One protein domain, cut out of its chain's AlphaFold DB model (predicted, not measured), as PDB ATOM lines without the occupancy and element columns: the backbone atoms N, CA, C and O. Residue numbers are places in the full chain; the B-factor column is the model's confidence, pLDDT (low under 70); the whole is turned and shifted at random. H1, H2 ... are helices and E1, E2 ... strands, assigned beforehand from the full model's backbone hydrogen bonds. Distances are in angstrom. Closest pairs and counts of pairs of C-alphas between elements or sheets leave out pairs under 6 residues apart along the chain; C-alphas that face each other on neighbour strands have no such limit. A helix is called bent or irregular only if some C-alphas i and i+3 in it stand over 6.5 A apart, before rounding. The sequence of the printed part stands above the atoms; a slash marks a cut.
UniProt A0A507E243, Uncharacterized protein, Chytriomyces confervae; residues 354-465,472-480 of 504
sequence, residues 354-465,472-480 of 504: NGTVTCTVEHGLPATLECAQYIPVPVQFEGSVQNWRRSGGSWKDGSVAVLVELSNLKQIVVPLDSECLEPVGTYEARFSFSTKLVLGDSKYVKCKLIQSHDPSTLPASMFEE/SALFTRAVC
ATOM      1  N   ASN A 354     -28.263  -3.884  20.295       90.88
ATOM      2  CA  ASN A 354     -27.681  -3.836  18.961       90.88
ATOM      3  C   ASN A 354     -27.750  -5.218  18.325       90.88
ATOM      4  O   ASN A 354     -27.751  -6.232  19.017       90.88
ATOM      5  N   GLY A 355     -27.765  -5.274  17.006       91.38
ATOM      6  CA  GLY A 355     -27.663  -6.536  16.309       91.38
ATOM      7  C   GLY A 355     -27.505  -6.360  14.814       91.38
ATOM      8  O   GLY A 355     -27.821  -5.316  14.241       91.38
ATOM      9  N   THR A 356     -27.030  -7.418  14.182       93.25
ATOM     10  CA  THR A 356     -26.908  -7.533  12.734       93.25
ATOM     11  C   THR A 356     -27.866  -8.603  12.252       93.25
ATOM     12  O   THR A 356     -27.944  -9.666  12.863       93.25
ATOM     13  N   VAL A 357     -28.548  -8.357  11.136       95.19
ATOM     14  CA  VAL A 357     -29.370  -9.369  10.470       95.19
ATOM     15  C   VAL A 357     -29.072  -9.380   8.976       95.19
ATOM     16  O   VAL A 357     -29.121  -8.357   8.289       95.19
ATOM     17  N   THR A 358     -28.750 -10.560   8.476       92.81
ATOM     18  CA  THR A 358     -28.632 -10.895   7.066       92.81
ATOM     19  C   THR A 358     -29.799 -11.792   6.691       92.81
ATOM     20  O   THR A 358     -30.261 -12.609   7.483       92.81
ATOM     21  N   CYS A 359     -30.304 -11.607   5.481       92.56
ATOM     22  CA  CYS A 359     -31.453 -12.327   4.967       92.56
ATOM     23  C   CYS A 359     -31.077 -12.883   3.600       92.56
ATOM     24  O   CYS A 359     -30.678 -12.123   2.716       92.56
ATOM     25  N   THR A 360     -31.203 -14.190   3.433       90.12
ATOM     26  CA  THR A 360     -30.944 -14.903   2.184       90.12
ATOM     27  C   THR A 360     -32.227 -15.587   1.743       90.12
ATOM     28  O   THR A 360     -32.782 -16.425   2.449       90.12
ATOM     29  N   VAL A 361     -32.726 -15.199   0.570       87.56
ATOM     30  CA  VAL A 361     -33.875 -15.855  -0.056       87.56
ATOM     31  C   VAL A 361     -33.346 -17.094  -0.767       87.56
ATOM     32  O   VAL A 361     -32.495 -16.974  -1.649       87.56
ATOM     33  N   GLU A 362     -33.796 -18.282  -0.369       83.62
ATOM     34  CA  GLU A 362     -33.335 -19.513  -1.006       83.62
ATOM     35  C   GLU A 362     -33.878 -19.586  -2.441       83.62
ATOM     36  O   GLU A 362     -35.084 -19.498  -2.692       83.62
ATOM     37  N   HIS A 363     -32.969 -19.729  -3.409       68.88
ATOM     38  CA  HIS A 363     -33.300 -19.824  -4.827       68.88
ATOM     39  C   HIS A 363     -33.975 -21.166  -5.132       68.88
ATOM     40  O   HIS A 363     -33.312 -22.142  -5.475       68.88
ATOM     41  N   GLY A 364     -35.300 -21.214  -4.996       59.62
ATOM     42  CA  GLY A 364     -36.094 -22.408  -5.296       59.62
ATOM     43  C   GLY A 364     -37.260 -22.195  -6.259       59.62
ATOM     44  O   GLY A 364     -37.827 -23.179  -6.728       59.62
ATOM     45  N   LEU A 365     -37.641 -20.952  -6.569       55.38
ATOM     46  CA  LEU A 365     -38.836 -20.675  -7.372       55.38
ATOM     47  C   LEU A 365     -38.479 -19.941  -8.674       55.38
ATOM     48  O   LEU A 365     -37.822 -18.901  -8.622       55.38
ATOM     49  N   PRO A 366     -38.881 -20.471  -9.846       57.12
ATOM     50  CA  PRO A 366     -38.631 -19.826 -11.128       57.12
ATOM     51  C   PRO A 366     -39.407 -18.505 -11.224       57.12
ATOM     52  O   PRO A 366     -40.601 -18.456 -10.927       57.12
ATOM     53  N   ALA A 367     -38.730 -17.452 -11.688       55.56
ATOM     54  CA  ALA A 367     -39.243 -16.081 -11.816       55.56
ATOM     55  C   ALA A 367     -40.461 -15.923 -12.756       55.56
ATOM     56  O   ALA A 367     -40.996 -14.830 -12.899       55.56
ATOM     57  N   THR A 368     -40.899 -16.997 -13.415       52.53
ATOM     58  CA  THR A 368     -41.887 -16.983 -14.502       52.53
ATOM     59  C   THR A 368     -43.286 -17.458 -14.106       52.53
ATOM     60  O   THR A 368     -44.163 -17.530 -14.964       52.53
ATOM     61  N   LEU A 369     -43.538 -17.792 -12.838       52.94
ATOM     62  CA  LEU A 369     -44.877 -18.190 -12.393       52.94
ATOM     63  C   LEU A 369     -45.704 -16.955 -12.006       52.94
ATOM     64  O   LEU A 369     -45.448 -16.345 -10.976       52.94
ATOM     65  N   GLU A 370     -46.755 -16.642 -12.768       53.50
ATOM     66  CA  GLU A 370     -47.749 -15.602 -12.420       53.50
ATOM     67  C   GLU A 370     -48.417 -15.853 -11.048       53.50
ATOM     68  O   GLU A 370     -48.875 -14.927 -10.385       53.50
ATOM     69  N   CYS A 371     -48.395 -17.099 -10.554       53.78
ATOM     70  CA  CYS A 371     -48.863 -17.468  -9.214       53.78
ATOM     71  C   CYS A 371     -47.830 -17.239  -8.090       53.78
ATOM     72  O   CYS A 371     -48.149 -17.475  -6.922       53.78
ATOM     73  N   ALA A 372     -46.600 -16.803  -8.399       61.62
ATOM     74  CA  ALA A 372     -45.511 -16.654  -7.425       61.62
ATOM     75  C   ALA A 372     -45.825 -15.649  -6.304       61.62
ATOM     76  O   ALA A 372     -45.280 -15.766  -5.209       61.62
ATOM     77  N   GLN A 373     -46.758 -14.721  -6.535       70.19
ATOM     78  CA  GLN A 373     -47.140 -13.690  -5.567       70.19
ATOM     79  C   GLN A 373     -47.704 -14.246  -4.251       70.19
ATOM     80  O   GLN A 373     -47.606 -13.577  -3.223       70.19
ATOM     81  N   TYR A 374     -48.273 -15.456  -4.268       81.94
ATOM     82  CA  TYR A 374     -48.903 -16.081  -3.099       81.94
ATOM     83  C   TYR A 374     -48.103 -17.248  -2.523       81.94
ATOM     84  O   TYR A 374     -48.484 -17.788  -1.485       81.94
ATOM     85  N   ILE A 375     -47.014 -17.654  -3.179       84.31
ATOM     86  CA  ILE A 375     -46.229 -18.808  -2.748       84.31
ATOM     87  C   ILE A 375     -45.287 -18.359  -1.626       84.31
ATOM     88  O   ILE A 375     -44.448 -17.485  -1.847       84.31
ATOM     89  N   PRO A 376     -45.388 -18.943  -0.420       89.56
ATOM     90  CA  PRO A 376     -44.445 -18.659   0.649       89.56
ATOM     91  C   PRO A 376     -43.044 -19.147   0.253       89.56
ATOM     92  O   PRO A 376     -42.836 -20.346   0.049       89.56
ATOM     93  N   VAL A 377     -42.088 -18.226   0.154       89.00
ATOM     94  CA  VAL A 377     -40.691 -18.513  -0.188       89.00
ATOM     95  C   VAL A 377     -39.903 -18.730   1.105       89.00
ATOM     96  O   VAL A 377     -40.058 -17.927   2.028       89.00
ATOM     97  N   PRO A 378     -39.083 -19.787   1.219       91.31
ATOM     98  CA  PRO A 378     -38.171 -19.931   2.345       91.31
ATOM     99  C   PRO A 378     -37.142 -18.794   2.350       91.31
ATOM    100  O   PRO A 378     -36.443 -18.536   1.367       91.31
ATOM    101  N   VAL A 379     -37.081 -18.096   3.476       92.50
ATOM    102  CA  VAL A 379     -36.155 -17.003   3.740       92.50
ATOM    103  C   VAL A 379     -35.358 -17.364   4.980       92.50
ATOM    104  O   VAL A 379     -35.916 -17.517   6.067       92.50
ATOM    105  N   GLN A 380     -34.049 -17.493   4.800       94.56
ATOM    106  CA  GLN A 380     -33.104 -17.759   5.870       94.56
ATOM    107  C   GLN A 380     -32.600 -16.434   6.448       94.56
ATOM    108  O   GLN A 380     -32.161 -15.536   5.728       94.56
ATOM    109  N   PHE A 381     -32.690 -16.317   7.765       96.06
ATOM    110  CA  PHE A 381     -32.228 -15.190   8.553       96.06
ATOM    111  C   PHE A 381     -31.041 -15.634   9.391       96.06
ATOM    112  O   PHE A 381     -31.142 -16.583  10.162       96.06
ATOM    113  N   GLU A 382     -29.942 -14.905   9.277       96.06
ATOM    114  CA  GLU A 382     -28.739 -15.123  10.073       96.06
ATOM    115  C   GLU A 382     -28.306 -13.809  10.702       96.06
ATOM    116  O   GLU A 382     -28.535 -12.731  10.149       96.06
ATOM    117  N   GLY A 383     -27.690 -13.858  11.874       96.12
ATOM    118  CA  GLY A 383     -27.292 -12.626  12.523       96.12
ATOM    119  C   GLY A 383     -26.706 -12.784  13.906       96.12
ATOM    120  O   GLY A 383     -26.388 -13.876  14.374       96.12
ATOM    121  N   SER A 384     -26.553 -11.640  14.559       94.81
ATOM    122  CA  SER A 384     -26.129 -11.553  15.947       94.81
ATOM    123  C   SER A 384     -26.955 -10.505  16.669       94.81
ATOM    124  O   SER A 384     -27.349  -9.498  16.083       94.81
ATOM    125  N   VAL A 385     -27.236 -10.754  17.938       93.88
ATOM    126  CA  VAL A 385     -27.882  -9.818  18.852       93.88
ATOM    127  C   VAL A 385     -26.979  -9.614  20.054       93.88
ATOM    128  O   VAL A 385     -26.375 -10.553  20.576       93.88
ATOM    129  N   GLN A 386     -26.903  -8.372  20.502       92.06
ATOM    130  CA  GLN A 386     -26.151  -7.947  21.664       92.06
ATOM    131  C   GLN A 386     -27.048  -7.135  22.592       92.06
ATOM    132  O   GLN A 386     -27.870  -6.335  22.143       92.06
ATOM    133  N   ASN A 387     -26.867  -7.324  23.901       88.69
ATOM    134  CA  ASN A 387     -27.591  -6.597  24.944       88.69
ATOM    135  C   ASN A 387     -29.123  -6.631  24.748       88.69
ATOM    136  O   ASN A 387     -29.762  -5.579  24.731       88.69
ATOM    137  N   TRP A 388     -29.727  -7.816  24.602       86.50
ATOM    138  CA  TRP A 388     -31.192  -7.957  24.556       86.50
ATOM    139  C   TRP A 388     -31.795  -8.226  25.942       86.50
ATOM    140  O   TRP A 388     -31.128  -8.719  26.861       86.50
ATOM    141  N   ARG A 389     -33.069  -7.866  26.130       79.81
ATOM    142  CA  ARG A 389     -33.749  -7.992  27.427       79.81
ATOM    143  C   ARG A 389     -34.026  -9.466  27.747       79.81
ATOM    144  O   ARG A 389     -34.827 -10.111  27.081       79.81
ATOM    145  N   ARG A 390     -33.441  -9.981  28.833       75.44
ATOM    146  CA  ARG A 390     -33.837 -11.268  29.432       75.44
ATOM    147  C   ARG A 390     -35.017 -11.058  30.380       75.44
ATOM    148  O   ARG A 390     -34.897 -10.326  31.359       75.44
ATOM    149  N   SER A 391     -36.155 -11.692  30.112       62.62
ATOM    150  CA  SER A 391     -37.328 -11.619  30.989       62.62
ATOM    151  C   SER A 391     -37.329 -12.790  31.975       62.62
ATOM    152  O   SER A 391     -37.636 -13.920  31.607       62.62
ATOM    153  N   GLY A 392     -36.994 -12.525  33.242       61.56
ATOM    154  CA  GLY A 392     -37.118 -13.510  34.327       61.56
ATOM    155  C   GLY A 392     -36.024 -14.581  34.377       61.56
ATOM    156  O   GLY A 392     -36.309 -15.712  34.752       61.56
ATOM    157  N   GLY A 393     -34.791 -14.262  33.968       59.69
ATOM    158  CA  GLY A 393     -33.644 -15.185  34.027       59.69
ATOM    159  C   GLY A 393     -33.677 -16.332  33.006       59.69
ATOM    160  O   GLY A 393     -32.638 -16.924  32.735       59.69
ATOM    161  N   SER A 394     -34.835 -16.583  32.396       56.66
ATOM    162  CA  SER A 394     -35.027 -17.487  31.268       56.66
ATOM    163  C   SER A 394     -35.114 -16.708  29.953       56.66
ATOM    164  O   SER A 394     -35.500 -15.533  29.916       56.66
ATOM    165  N   TRP A 395     -34.742 -17.367  28.862       56.50
ATOM    166  CA  TRP A 395     -34.939 -16.892  27.501       56.50
ATOM    167  C   TRP A 395     -36.430 -16.988  27.181       56.50
ATOM    168  O   TRP A 395     -36.889 -17.986  26.647       56.50
ATOM    169  N   LYS A 396     -37.232 -16.002  27.588       56.34
ATOM    170  CA  LYS A 396     -38.627 -15.974  27.140       56.34
ATOM    171  C   LYS A 396     -38.673 -15.674  25.643       56.34
ATOM    172  O   LYS A 396     -38.085 -14.681  25.202       56.34
ATOM    173  N   ASP A 397     -39.388 -16.530  24.919       59.19
ATOM    174  CA  ASP A 397     -39.652 -16.414  23.488       59.19
ATOM    175  C   ASP A 397     -40.246 -15.050  23.124       59.19
ATOM    176  O   ASP A 397     -41.036 -14.471  23.876       59.19
ATOM    177  N   GLY A 398     -39.844 -14.527  21.965       66.19
ATOM    178  CA  GLY A 398     -40.520 -13.401  21.327       66.19
ATOM    179  C   GLY A 398     -40.167 -12.004  21.840       66.19
ATOM    180  O   GLY A 398     -40.893 -11.071  21.541       66.19
ATOM    181  N   SER A 399     -39.077 -11.789  22.583       80.38
ATOM    182  CA  SER A 399     -38.656 -10.408  22.926       80.38
ATOM    183  C   SER A 399     -37.948  -9.681  21.776       80.38
ATOM    184  O   SER A 399     -37.962  -8.449  21.709       80.38
ATOM    185  N   VAL A 400     -37.351 -10.441  20.857       89.94
ATOM    186  CA  VAL A 400     -36.668  -9.946  19.662       89.94
ATOM    187  C   VAL A 400     -37.412 -10.459  18.436       89.94
ATOM    188  O   VAL A 400     -37.890 -11.591  18.416       89.94
ATOM    189  N   ALA A 401     -37.520  -9.626  17.411       93.38
ATOM    190  CA  ALA A 401     -38.081 -10.010  16.127       93.38
ATOM    191  C   ALA A 401     -37.282  -9.382  14.984       93.38
ATOM    192  O   ALA A 401     -36.617  -8.353  15.148       93.38
ATOM    193  N   VAL A 402     -37.364  -9.996  13.810       94.69
ATOM    194  CA  VAL A 402     -36.879  -9.421  12.559       94.69
ATOM    195  C   VAL A 402     -38.042  -8.701  11.887       94.69
ATOM    196  O   VAL A 402     -39.025  -9.317  11.486       94.69
ATOM    197  N   LEU A 403     -37.931  -7.383  11.764       94.94
ATOM    198  CA  LEU A 403     -38.812  -6.574  10.937       94.94
ATOM    199  C   LEU A 403     -38.338  -6.658   9.487       94.94
ATOM    200  O   LEU A 403     -37.240  -6.204   9.157       94.94
ATOM    201  N   VAL A 404     -39.178  -7.230   8.636       94.38
ATOM    202  CA  VAL A 404     -38.949  -7.397   7.204       94.38
ATOM    203  C   VAL A 404     -39.785  -6.366   6.457       94.38
ATOM    204  O   VAL A 404     -41.009  -6.423   6.470       94.38
ATOM    205  N   GLU A 405     -39.122  -5.415   5.812       93.62
ATOM    206  CA  GLU A 405     -39.713  -4.355   5.001       93.62
ATOM    207  C   GLU A 405     -39.579  -4.739   3.520       93.62
ATOM    208  O   GLU A 405     -38.473  -4.921   2.997       93.62
ATOM    209  N   LEU A 406     -40.725  -4.914   2.868       91.69
ATOM    210  CA  LEU A 406     -40.849  -5.262   1.457       91.69
ATOM    211  C   LEU A 406     -40.874  -4.002   0.578       91.69
ATOM    212  O   LEU A 406     -41.118  -2.896   1.060       91.69
ATOM    213  N   SER A 407     -40.664  -4.143  -0.735       87.75
ATOM    214  CA  SER A 407     -40.586  -2.974  -1.627       87.75
ATOM    215  C   SER A 407     -41.906  -2.225  -1.818       87.75
ATOM    216  O   SER A 407     -41.898  -1.094  -2.292       87.75
ATOM    217  N   ASN A 408     -43.029  -2.844  -1.456       87.56
ATOM    218  CA  ASN A 408     -44.353  -2.221  -1.406       87.56
ATOM    219  C   ASN A 408     -44.656  -1.577  -0.039       87.56
ATOM    220  O   ASN A 408     -45.821  -1.340   0.268       87.56
ATOM    221  N   LEU A 409     -43.633  -1.358   0.799       88.88
ATOM    222  CA  LEU A 409     -43.733  -0.835   2.167       88.88
ATOM    223  C   LEU A 409     -44.512  -1.736   3.138       88.88
ATOM    224  O   LEU A 409     -44.701  -1.378   4.302       88.88
ATOM    225  N   LYS A 410     -44.931  -2.935   2.710       90.69
ATOM    226  CA  LYS A 410     -45.507  -3.925   3.616       90.69
ATOM    227  C   LYS A 410     -44.421  -4.379   4.578       90.69
ATOM    228  O   LYS A 410     -43.340  -4.795   4.162       90.69
ATOM    229  N   GLN A 411     -44.733  -4.331   5.864       93.38
ATOM    230  CA  GLN A 411     -43.841  -4.819   6.899       93.38
ATOM    231  C   GLN A 411     -44.372  -6.122   7.479       93.38
ATOM    232  O   GLN A 411     -45.571  -6.272   7.714       93.38
ATOM    233  N   ILE A 412     -43.467  -7.066   7.697       93.69
ATOM    234  CA  ILE A 412     -43.746  -8.364   8.297       93.69
ATOM    235  C   ILE A 412     -42.844  -8.491   9.518       93.69
ATOM    236  O   ILE A 412     -41.632  -8.320   9.420       93.69
ATOM    237  N   VAL A 413     -43.435  -8.780  10.673       94.00
ATOM    238  CA  VAL A 413     -42.686  -9.038  11.904       94.00
ATOM    239  C   VAL A 413     -42.509 -10.542  12.042       94.00
ATOM    240  O   VAL A 413     -43.488 -11.278  12.131       94.00
ATOM    241  N   VAL A 414     -41.259 -10.992  12.046       94.62
ATOM    242  CA  VAL A 414     -40.896 -12.399  12.211       94.62
ATOM    243  C   VAL A 414     -40.320 -12.580  13.617       94.62
ATOM    244  O   VAL A 414     -39.222 -12.078  13.870       94.62
ATOM    245  N   PRO A 415     -41.040 -13.220  14.555       93.12
ATOM    246  CA  PRO A 415     -40.534 -13.423  15.908       93.12
ATOM    247  C   PRO A 415     -39.276 -14.296  15.883       93.12
ATOM    248  O   PRO A 415     -39.171 -15.219  15.077       93.12
ATOM    249  N   LEU A 416     -38.316 -13.968  16.747       92.25
ATOM    250  CA  LEU A 416     -37.127 -14.780  16.960       92.25
ATOM    251  C   LEU A 416     -37.373 -15.691  18.164       92.25
ATOM    252  O   LEU A 416     -37.449 -15.215  19.303       92.25
ATOM    253  N   ASP A 417     -37.510 -16.985  17.898       90.25
ATOM    254  CA  ASP A 417     -37.693 -17.994  18.938       90.25
ATOM    255  C   ASP A 417     -36.401 -18.168  19.742       90.25
ATOM    256  O   ASP A 417     -35.290 -18.034  19.211       90.25
ATOM    257  N   SER A 418     -36.523 -18.453  21.043       87.31
ATOM    258  CA  SER A 418     -35.349 -18.594  21.911       87.31
ATOM    259  C   SER A 418     -34.457 -19.770  21.510       87.31
ATOM    260  O   SER A 418     -33.245 -19.708  21.709       87.31
ATOM    261  N   GLU A 419     -35.033 -20.796  20.883       89.75
ATOM    262  CA  GLU A 419     -34.322 -21.967  20.362       89.75
ATOM    263  C   GLU A 419     -33.363 -21.621  19.214       89.75
ATOM    264  O   GLU A 419     -32.379 -22.323  18.996       89.75
ATOM    265  N   CYS A 420     -33.609 -20.517  18.502       91.44
ATOM    266  CA  CYS A 420     -32.760 -20.066  17.404       91.44
ATOM    267  C   CYS A 420     -31.538 -19.264  17.875       91.44
ATOM    268  O   CYS A 420     -30.719 -18.881  17.041       91.44
ATOM    269  N   LEU A 421     -31.426 -18.956  19.174       91.56
ATOM    270  CA  LEU A 421     -30.351 -18.142  19.737       91.56
ATOM    271  C   LEU A 421     -29.225 -19.014  20.306       91.56
ATOM    272  O   LEU A 421     -29.337 -19.596  21.383       91.56
ATOM    273  N   GLU A 422     -28.086 -19.017  19.625       92.00
ATOM    274  CA  GLU A 422     -26.845 -19.628  20.087       92.00
ATOM    275  C   GLU A 422     -26.030 -18.614  20.910       92.00
ATOM    276  O   GLU A 422     -25.521 -17.631  20.357       92.00
ATOM    277  N   PRO A 423     -25.868 -18.796  22.233       90.31
ATOM    278  CA  PRO A 423     -25.087 -17.873  23.049       90.31
ATOM    279  C   PRO A 423     -23.602 -17.921  22.658       90.31
ATOM    280  O   PRO A 423     -22.968 -18.972  22.712       90.31
ATOM    281  N   VAL A 424     -23.031 -16.764  22.314       90.50
ATOM    282  CA  VAL A 424     -21.592 -16.598  22.019       90.50
ATOM    283  C   VAL A 424     -20.857 -15.972  23.206       90.50
ATOM    284  O   VAL A 424     -19.681 -16.248  23.432       90.50
ATOM    285  N   GLY A 425     -21.559 -15.166  24.004       87.00
ATOM    286  CA  GLY A 425     -21.029 -14.528  25.202       87.00
ATOM    287  C   GLY A 425     -22.125 -14.197  26.213       87.00
ATOM    288  O   GLY A 425     -23.292 -14.539  26.041       87.00
ATOM    289  N   THR A 426     -21.763 -13.494  27.289       82.00
ATOM    290  CA  THR A 426     -22.703 -13.154  28.376       82.00
ATOM    291  C   THR A 426     -23.880 -12.297  27.900       82.00
ATOM    292  O   THR A 426     -24.982 -12.408  28.437       82.00
ATOM    293  N   TYR A 427     -23.648 -11.459  26.887       84.94
ATOM    294  CA  TYR A 427     -24.624 -10.520  26.331       84.94
ATOM    295  C   TYR A 427     -24.657 -10.558  24.806       84.94
ATOM    296  O   TYR A 427     -25.101  -9.595  24.195       84.94
ATOM    297  N   GLU A 428     -24.159 -11.637  24.204       91.44
ATOM    298  CA  GLU A 428     -24.090 -11.808  22.757       91.44
ATOM    299  C   GLU A 428     -24.608 -13.194  22.384       91.44
ATOM    300  O   GLU A 428     -24.203 -14.200  22.973       91.44
ATOM    301  N   ALA A 429     -25.499 -13.240  21.402       92.81
ATOM    302  CA  ALA A 429     -25.993 -14.471  20.814       92.81
ATOM    303  C   ALA A 429     -26.001 -14.338  19.292       92.81
ATOM    304  O   ALA A 429     -26.241 -13.259  18.748       92.81
ATOM    305  N   ARG A 430     -25.726 -15.439  18.604       95.12
ATOM    306  CA  ARG A 430     -25.948 -15.572  17.165       95.12
ATOM    307  C   ARG A 430     -27.280 -16.250  16.937       95.12
ATOM    308  O   ARG A 430     -27.751 -16.982  17.797       95.12
ATOM    309  N   PHE A 431     -27.887 -15.994  15.793       95.69
ATOM    310  CA  PHE A 431     -29.069 -16.730  15.384       95.69
ATOM    311  C   PHE A 431     -28.980 -17.132  13.924       95.69
ATOM    312  O   PHE A 431     -28.363 -16.436  13.114       95.69
ATOM    313  N   SER A 432     -29.614 -18.255  13.616       95.81
ATOM    314  CA  SER A 432     -29.819 -18.751  12.262       95.81
ATOM    315  C   SER A 432     -31.139 -19.508  12.225       95.81
ATOM    316  O   SER A 432     -31.293 -20.507  12.924       95.81
ATOM    317  N   PHE A 433     -32.102 -19.035  11.440       95.56
ATOM    318  CA  PHE A 433     -33.398 -19.699  11.284       95.56
ATOM    319  C   PHE A 433     -33.983 -19.448   9.895       95.56
ATOM    320  O   PHE A 433     -33.610 -18.493   9.220       95.56
ATOM    321  N   SER A 434     -34.904 -20.304   9.457       94.69
ATOM    322  CA  SER A 434     -35.594 -20.157   8.174       94.69
ATOM    323  C   SER A 434     -37.096 -20.079   8.403       94.69
ATOM    324  O   SER A 434     -37.652 -20.848   9.186       94.69
ATOM    325  N   THR A 435     -37.759 -19.141   7.731       95.25
ATOM    326  CA  THR A 435     -39.221 -19.030   7.744       95.25
ATOM    327  C   THR A 435     -39.750 -18.785   6.341       95.25
ATOM    328  O   THR A 435     -39.040 -18.299   5.462       95.25
ATOM    329  N   LYS A 436     -41.013 -19.134   6.104       93.81
ATOM    330  CA  LYS A 436     -41.646 -18.939   4.802       93.81
ATOM    331  C   LYS A 436     -42.359 -17.594   4.762       93.81
ATOM    332  O   LYS A 436     -43.289 -17.370   5.534       93.81
ATOM    333  N   LEU A 437     -41.963 -16.725   3.836       92.00
ATOM    334  CA  LEU A 437     -42.545 -15.394   3.665       92.00
ATOM    335  C   LEU A 437     -43.221 -15.250   2.304       92.00
ATOM    336  O   LEU A 437     -42.701 -15.688   1.281       92.00
ATOM    337  N   VAL A 438     -44.376 -14.587   2.286       91.62
ATOM    338  CA  VAL A 438     -45.049 -14.191   1.044       91.62
ATOM    339  C   VAL A 438     -44.491 -12.835   0.620       91.62
ATOM    340  O   VAL A 438     -44.868 -11.801   1.176       91.62
ATOM    341  N   LEU A 439     -43.554 -12.852  -0.331       88.19
ATOM    342  CA  LEU A 439     -42.830 -11.655  -0.773       88.19
ATOM    343  C   LEU A 439     -43.621 -10.811  -1.790       88.19
ATOM    344  O   LEU A 439     -43.350  -9.616  -1.923       88.19
ATOM    345  N   GLY A 440     -44.614 -11.388  -2.480       86.50
ATOM    346  CA  GLY A 440     -45.333 -10.713  -3.567       86.50
ATOM    347  C   GLY A 440     -44.388 -10.303  -4.704       86.50
ATOM    348  O   GLY A 440     -43.416 -10.999  -4.981       86.50
ATOM    349  N   ASP A 441     -44.615  -9.129  -5.299       84.44
ATOM    350  CA  ASP A 441     -43.773  -8.562  -6.373       84.44
ATOM    351  C   ASP A 441     -42.513  -7.843  -5.858       84.44
ATOM    352  O   ASP A 441     -41.970  -6.936  -6.504       84.44
ATOM    353  N   SER A 442     -42.059  -8.180  -4.649       82.56
ATOM    354  CA  SER A 442     -41.028  -7.389  -3.989       82.56
ATOM    355  C   SER A 442     -39.644  -7.627  -4.573       82.56
ATOM    356  O   SER A 442     -39.097  -8.722  -4.487       82.56
ATOM    357  N   LYS A 443     -39.028  -6.567  -5.109       79.75
ATOM    358  CA  LYS A 443     -37.688  -6.635  -5.731       79.75
ATOM    359  C   LYS A 443     -36.542  -6.659  -4.725       79.75
ATOM    360  O   LYS A 443     -35.418  -7.023  -5.062       79.75
ATOM    361  N   TYR A 444     -36.801  -6.197  -3.508       83.19
ATOM    362  CA  TYR A 444     -35.825  -6.176  -2.432       83.19
ATOM    363  C   TYR A 444     -36.503  -6.468  -1.102       83.19
ATOM    364  O   TYR A 444     -37.684  -6.173  -0.906       83.19
ATOM    365  N   VAL A 445     -35.710  -7.022  -0.194       86.31
ATOM    366  CA  VAL A 445     -36.093  -7.293   1.185       86.31
ATOM    367  C   VAL A 445     -35.108  -6.556   2.080       86.31
ATOM    368  O   VAL A 445     -33.891  -6.666   1.904       86.31
ATOM    369  N   LYS A 446     -35.629  -5.765   3.017       92.50
ATOM    370  CA  LYS A 446     -34.832  -5.024   3.992       92.50
ATOM    371  C   LYS A 446     -35.186  -5.513   5.384       92.50
ATOM    372  O   LYS A 446     -36.346  -5.498   5.770       92.50
ATOM    373  N   CYS A 447     -34.177  -5.922   6.138       93.31
ATOM    374  CA  CYS A 447     -34.376  -6.517   7.454       93.31
ATOM    375  C   CYS A 447     -33.781  -5.623   8.538       93.31
ATOM    376  O   CYS A 447     -32.712  -5.034   8.354       93.31
ATOM    377  N   LYS A 448     -34.472  -5.519   9.671       93.62
ATOM    378  CA  LYS A 448     -33.997  -4.840  10.882       93.62
ATOM    379  C   LYS A 448     -34.360  -5.675  12.101       93.62
ATOM    380  O   LYS A 448     -35.425  -6.279  12.133       93.62
ATOM    381  N   LEU A 449     -33.507  -5.680  13.116       92.94
ATOM    382  CA  LEU A 449     -33.847  -6.272  14.407       92.94
ATOM    383  C   LEU A 449     -34.629  -5.263  15.243       92.94
ATOM    384  O   LEU A 449     -34.257  -4.092  15.326       92.94
ATOM    385  N   ILE A 450     -35.705  -5.728  15.864       91.44
ATOM    386  CA  ILE A 450     -36.521  -4.951  16.791       91.44
ATOM    387  C   ILE A 450     -36.653  -5.707  18.108       91.44
ATOM    388  O   ILE A 450     -36.694  -6.936  18.130       91.44
ATOM    389  N   GLN A 451     -36.733  -4.961  19.206       88.88
ATOM    390  CA  GLN A 451     -37.009  -5.504  20.529       88.88
ATOM    391  C   GLN A 451     -38.309  -4.894  21.056       88.88
ATOM    392  O   GLN A 451     -38.479  -3.674  21.041       88.88
ATOM    393  N   SER A 452     -39.228  -5.736  21.524       81.38
ATOM    394  CA  SER A 452     -40.504  -5.316  22.109       81.38
ATOM    395  C   SER A 452     -40.900  -6.251  23.241       81.38
ATOM    396  O   SER A 452     -40.514  -7.414  23.262       81.38
ATOM    397  N   HIS A 453     -41.702  -5.749  24.179       70.00
ATOM    398  CA  HIS A 453     -42.369  -6.615  25.154       70.00
ATOM    399  C   HIS A 453     -43.371  -7.566  24.493       70.00
ATOM    400  O   HIS A 453     -43.630  -8.636  25.031       70.00
ATOM    401  N   ASP A 454     -43.897  -7.154  23.341       72.69
ATOM    402  CA  ASP A 454     -44.747  -7.945  22.466       72.69
ATOM    403  C   ASP A 454     -44.544  -7.440  21.022       72.69
ATOM    404  O   ASP A 454     -44.966  -6.328  20.687       72.69
ATOM    405  N   PRO A 455     -43.792  -8.160  20.173       62.62
ATOM    406  CA  PRO A 455     -43.544  -7.744  18.798       62.62
ATOM    407  C   PRO A 455     -44.794  -7.807  17.928       62.62
ATOM    408  O   PRO A 455     -44.874  -7.086  16.938       62.62
ATOM    409  N   SER A 456     -45.766  -8.645  18.299       60.88
ATOM    410  CA  SER A 456     -46.979  -8.869  17.510       60.88
ATOM    411  C   SER A 456     -47.941  -7.677  17.543       60.88
ATOM    412  O   SER A 456     -48.734  -7.496  16.623       60.88
ATOM    413  N   THR A 457     -47.829  -6.817  18.561       60.22
ATOM    414  CA  THR A 457     -48.676  -5.628  18.753       60.22
ATOM    415  C   THR A 457     -48.047  -4.332  18.238       60.22
ATOM    416  O   THR A 457     -48.609  -3.251  18.425       60.22
ATOM    417  N   LEU A 458     -46.874  -4.392  17.597       54.84
ATOM    418  CA  LEU A 458     -46.233  -3.212  17.020       54.84
ATOM    419  C   LEU A 458     -46.857  -2.856  15.658       54.84
ATOM    420  O   LEU A 458     -46.770  -3.657  14.727       54.84
ATOM    421  N   PRO A 459     -47.438  -1.653  15.487       51.34
ATOM    422  CA  PRO A 459     -47.889  -1.208  14.177       51.34
ATOM    423  C   PRO A 459     -46.687  -0.953  13.255       51.34
ATOM    424  O   PRO A 459     -45.722  -0.290  13.635       51.34
ATOM    425  N   ALA A 460     -46.769  -1.450  12.020       45.06
ATOM    426  CA  ALA A 460     -45.742  -1.292  10.985       45.06
ATOM    427  C   ALA A 460     -45.347   0.182  10.722       45.06
ATOM    428  O   ALA A 460     -44.192   0.517  10.469       45.06
ATOM    429  N   SER A 461     -46.286   1.117  10.850       42.97
ATOM    430  CA  SER A 461     -46.048   2.548  10.610       42.97
ATOM    431  C   SER A 461     -45.087   3.220  11.608       42.97
ATOM    432  O   SER A 461     -44.708   4.369  11.411       42.97
ATOM    433  N   MET A 462     -44.654   2.533  12.672       41.22
ATOM    434  CA  MET A 462     -43.872   3.135  13.761       41.22
ATOM    435  C   MET A 462     -42.372   3.333  13.448       41.22
ATOM    436  O   MET A 462     -41.664   3.978  14.220       41.22
ATOM    437  N   PHE A 463     -41.860   2.783  12.338       45.06
ATOM    438  CA  PHE A 463     -40.413   2.594  12.116       45.06
ATOM    439  C   PHE A 463     -39.767   3.473  11.031       45.06
ATOM    440  O   PHE A 463     -38.568   3.309  10.763       45.06
ATOM    441  N   GLU A 464     -40.512   4.385  10.398       35.78
ATOM    442  CA  GLU A 464     -40.000   5.163   9.257       35.78
ATOM    443  C   GLU A 464     -39.022   6.285   9.646       35.78
ATOM    444  O   GLU A 464     -38.107   6.572   8.877       35.78
ATOM    445  N   GLU A 465     -39.114   6.862  10.849       29.20
ATOM    446  CA  GLU A 465     -38.478   8.168  11.099       29.20
ATOM    447  C   GLU A 465     -37.279   8.169  12.066       29.20
ATOM    448  O   GLU A 465     -36.468   9.093  12.044       29.20
ATOM    449  N   SER A 472     -22.073   1.535  13.296       27.92
ATOM    450  CA  SER A 472     -21.794   0.132  12.965       27.92
ATOM    451  C   SER A 472     -23.010  -0.714  12.538       27.92
ATOM    452  O   SER A 472     -22.837  -1.901  12.267       27.92
ATOM    453  N   ALA A 473     -24.230  -0.163  12.442       28.92
ATOM    454  CA  ALA A 473     -25.386  -0.942  11.973       28.92
ATOM    455  C   ALA A 473     -25.289  -1.228  10.460       28.92
ATOM    456  O   ALA A 473     -25.591  -0.374   9.624       28.92
ATOM    457  N   LEU A 474     -24.858  -2.443  10.110       30.42
ATOM    458  CA  LEU A 474     -24.806  -2.938   8.735       30.42
ATOM    459  C   LEU A 474     -26.225  -3.220   8.225       30.42
ATOM    460  O   LEU A 474     -26.919  -4.105   8.721       30.42
ATOM    461  N   PHE A 475     -26.647  -2.472   7.206       29.92
ATOM    462  CA  PHE A 475     -27.842  -2.789   6.432       29.92
ATOM    463  C   PHE A 475     -27.488  -3.820   5.369       29.92
ATOM    464  O   PHE A 475     -26.701  -3.541   4.464       29.92
ATOM    465  N   THR A 476     -28.109  -4.992   5.438       32.25
ATOM    466  CA  THR A 476     -27.974  -6.002   4.390       32.25
ATOM    467  C   THR A 476     -29.098  -5.806   3.379       32.25
ATOM    468  O   THR A 476     -30.272  -5.979   3.705       32.25
ATOM    469  N   ARG A 477     -28.753  -5.413   2.148       30.03
ATOM    470  CA  ARG A 477     -29.687  -5.390   1.016       30.03
ATOM    471  C   ARG A 477     -29.528  -6.701   0.258       30.03
ATOM    472  O   ARG A 477     -28.528  -6.883  -0.429       30.03
ATOM    473  N   ALA A 478     -30.499  -7.599   0.374       32.03
ATOM    474  CA  ALA A 478     -30.582  -8.751  -0.514       32.03
ATOM    475  C   ALA A 478     -31.220  -8.290  -1.832       32.03
ATOM    476  O   ALA A 478     -32.352  -7.797  -1.843       32.03
ATOM    477  N   VAL A 479     -30.473  -8.385  -2.932       31.39
ATOM    478  CA  VAL A 479     -30.983  -8.151  -4.289       31.39
ATOM    479  C   VAL A 479     -31.241  -9.517  -4.910       31.39
ATOM    480  O   VAL A 479     -30.335 -10.345  -4.970       31.39
ATOM    481  N   CYS A 480     -32.475  -9.757  -5.354       31.12
ATOM    482  CA  CYS A 480     -32.791 -10.938  -6.149       31.12
ATOM    483  C   CYS A 480     -32.150 -10.738  -7.531       31.12
ATOM    484  O   CYS A 480     -32.573  -9.858  -8.280       31.12
TER     485      CYS A 480
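This is residues 354 to 465 and 472 to 480 of the 504 residues of an uncharacterized protein of Chytriomyces confervae (UniProt A0A507E243). Two strongly twisted antiparallel sheets form a flattened, barrel-like ring of strands, with E1, E2 and E6 on one side and E4, E3 and E7 on the other; the ring is nearly closed where E1 meets E7 and is more open between E6 and E4. E5 and the long link of residues 387 to 399 extend the body at one end, the short helix H1 lies at the other end, and the short H2 grazes the sheet of E4 and E3 from outside. The printed part has 121 residues with two named helices and eight named strands, in the order E1 H1 E2 E3 E4 E5 E6 E7 H2 E8, and the class is mostly strand. The sheets run E1, E2, E6, E5 and E4, E3, E7, E8. The whole is compact, with a radius of gyration of the C-alphas of 14.9 A, yet elongated in outline, spanning 49 by 28 by 26 A.

E1 runs from residue 354, with its C-alpha at (-27.681, -3.836, 18.961), to residue 361, over 23.3 A. H1, residues 370 to 374, spans 9.4 A and is irregular, with C-alphas 370 and 373 7.1 A apart. E2, residues 377 to 386, spans 28.3 A. E3, residues 400 to 406, spans 19.3 A, and E4, residues 411 to 415, spans 12.9 A. E5 holds residues 421 to 425 and spans 11.4 A. E6, residues 428 to 437, spans 26.8 A and bends by 53 degrees at residue 434. E7 covers residues 444 to 451 over 23.0 A, beginning at C-alpha 444 at (-35.825, -6.176, -2.432). H2, residues 460 to 463, spans 6.7 A between its first and last C-alphas and is only just irregular at that distance. E8, residues 477 to 479, spans 6.1 A and ends at C-alpha 479 at (-30.983, -8.151, -4.289).

In the first sheet E1 and E5 are edge strands. E1 and E2 are antiparallel at 163 degrees, with N 358 and O 382 2.7 A apart, within hydrogen-bond range. E2 and E6 are antiparallel at 163 degrees, with N 381 and O 433 at 2.8 A. E5 and E6 form a hairpin, with N 422 and O 430 at 2.8 A. In the second sheet E3 and E4 form a hairpin, with N 404 and O 412 at 2.8 A. E3 and E7 are antiparallel at 155 degrees, with N 403 and O 448 at 2.8 A. E7 and E8 are antiparallel at 152 degrees, but no N and O across this pair are within hydrogen-bond range; C-alphas 444 and 479, which face each other, are 5.5 A apart. Between the sheets, the closest C-alphas of E1 and E7 are those of Gly 355 and Leu 449, 6.5 A apart. E4 and E6 are near each other. E2 and E3 are only just apart, at 8.4 A. H1 is not on either sheet. H2 is on the second sheet but only grazes it with residues 460 to 463; the closest C-alphas of H2 and E4, those of Ala 460 and Gln 411, are 5.7 A apart. In H1 0 of 1 O i to N i+4 pairs and 1 of 2 O i to N i+3 pairs are within range, while H2 is too short for an O i to N i+4 pair.

The two C-alphas farthest apart are those of Thr 368 and Gly 393, at 49.3 A. Residues 466 to 471 are not printed, and C-alphas 465 and 472 are 18.6 A apart across this cut. Of the links that are printed whole, the one from E2 to E3 is long, with 13 residues. The mean pLDDT of the printed part is 76.8; 38 residues are under 70, namely 363 to 372, 391 to 398, 455 to 465 and 472 to 480.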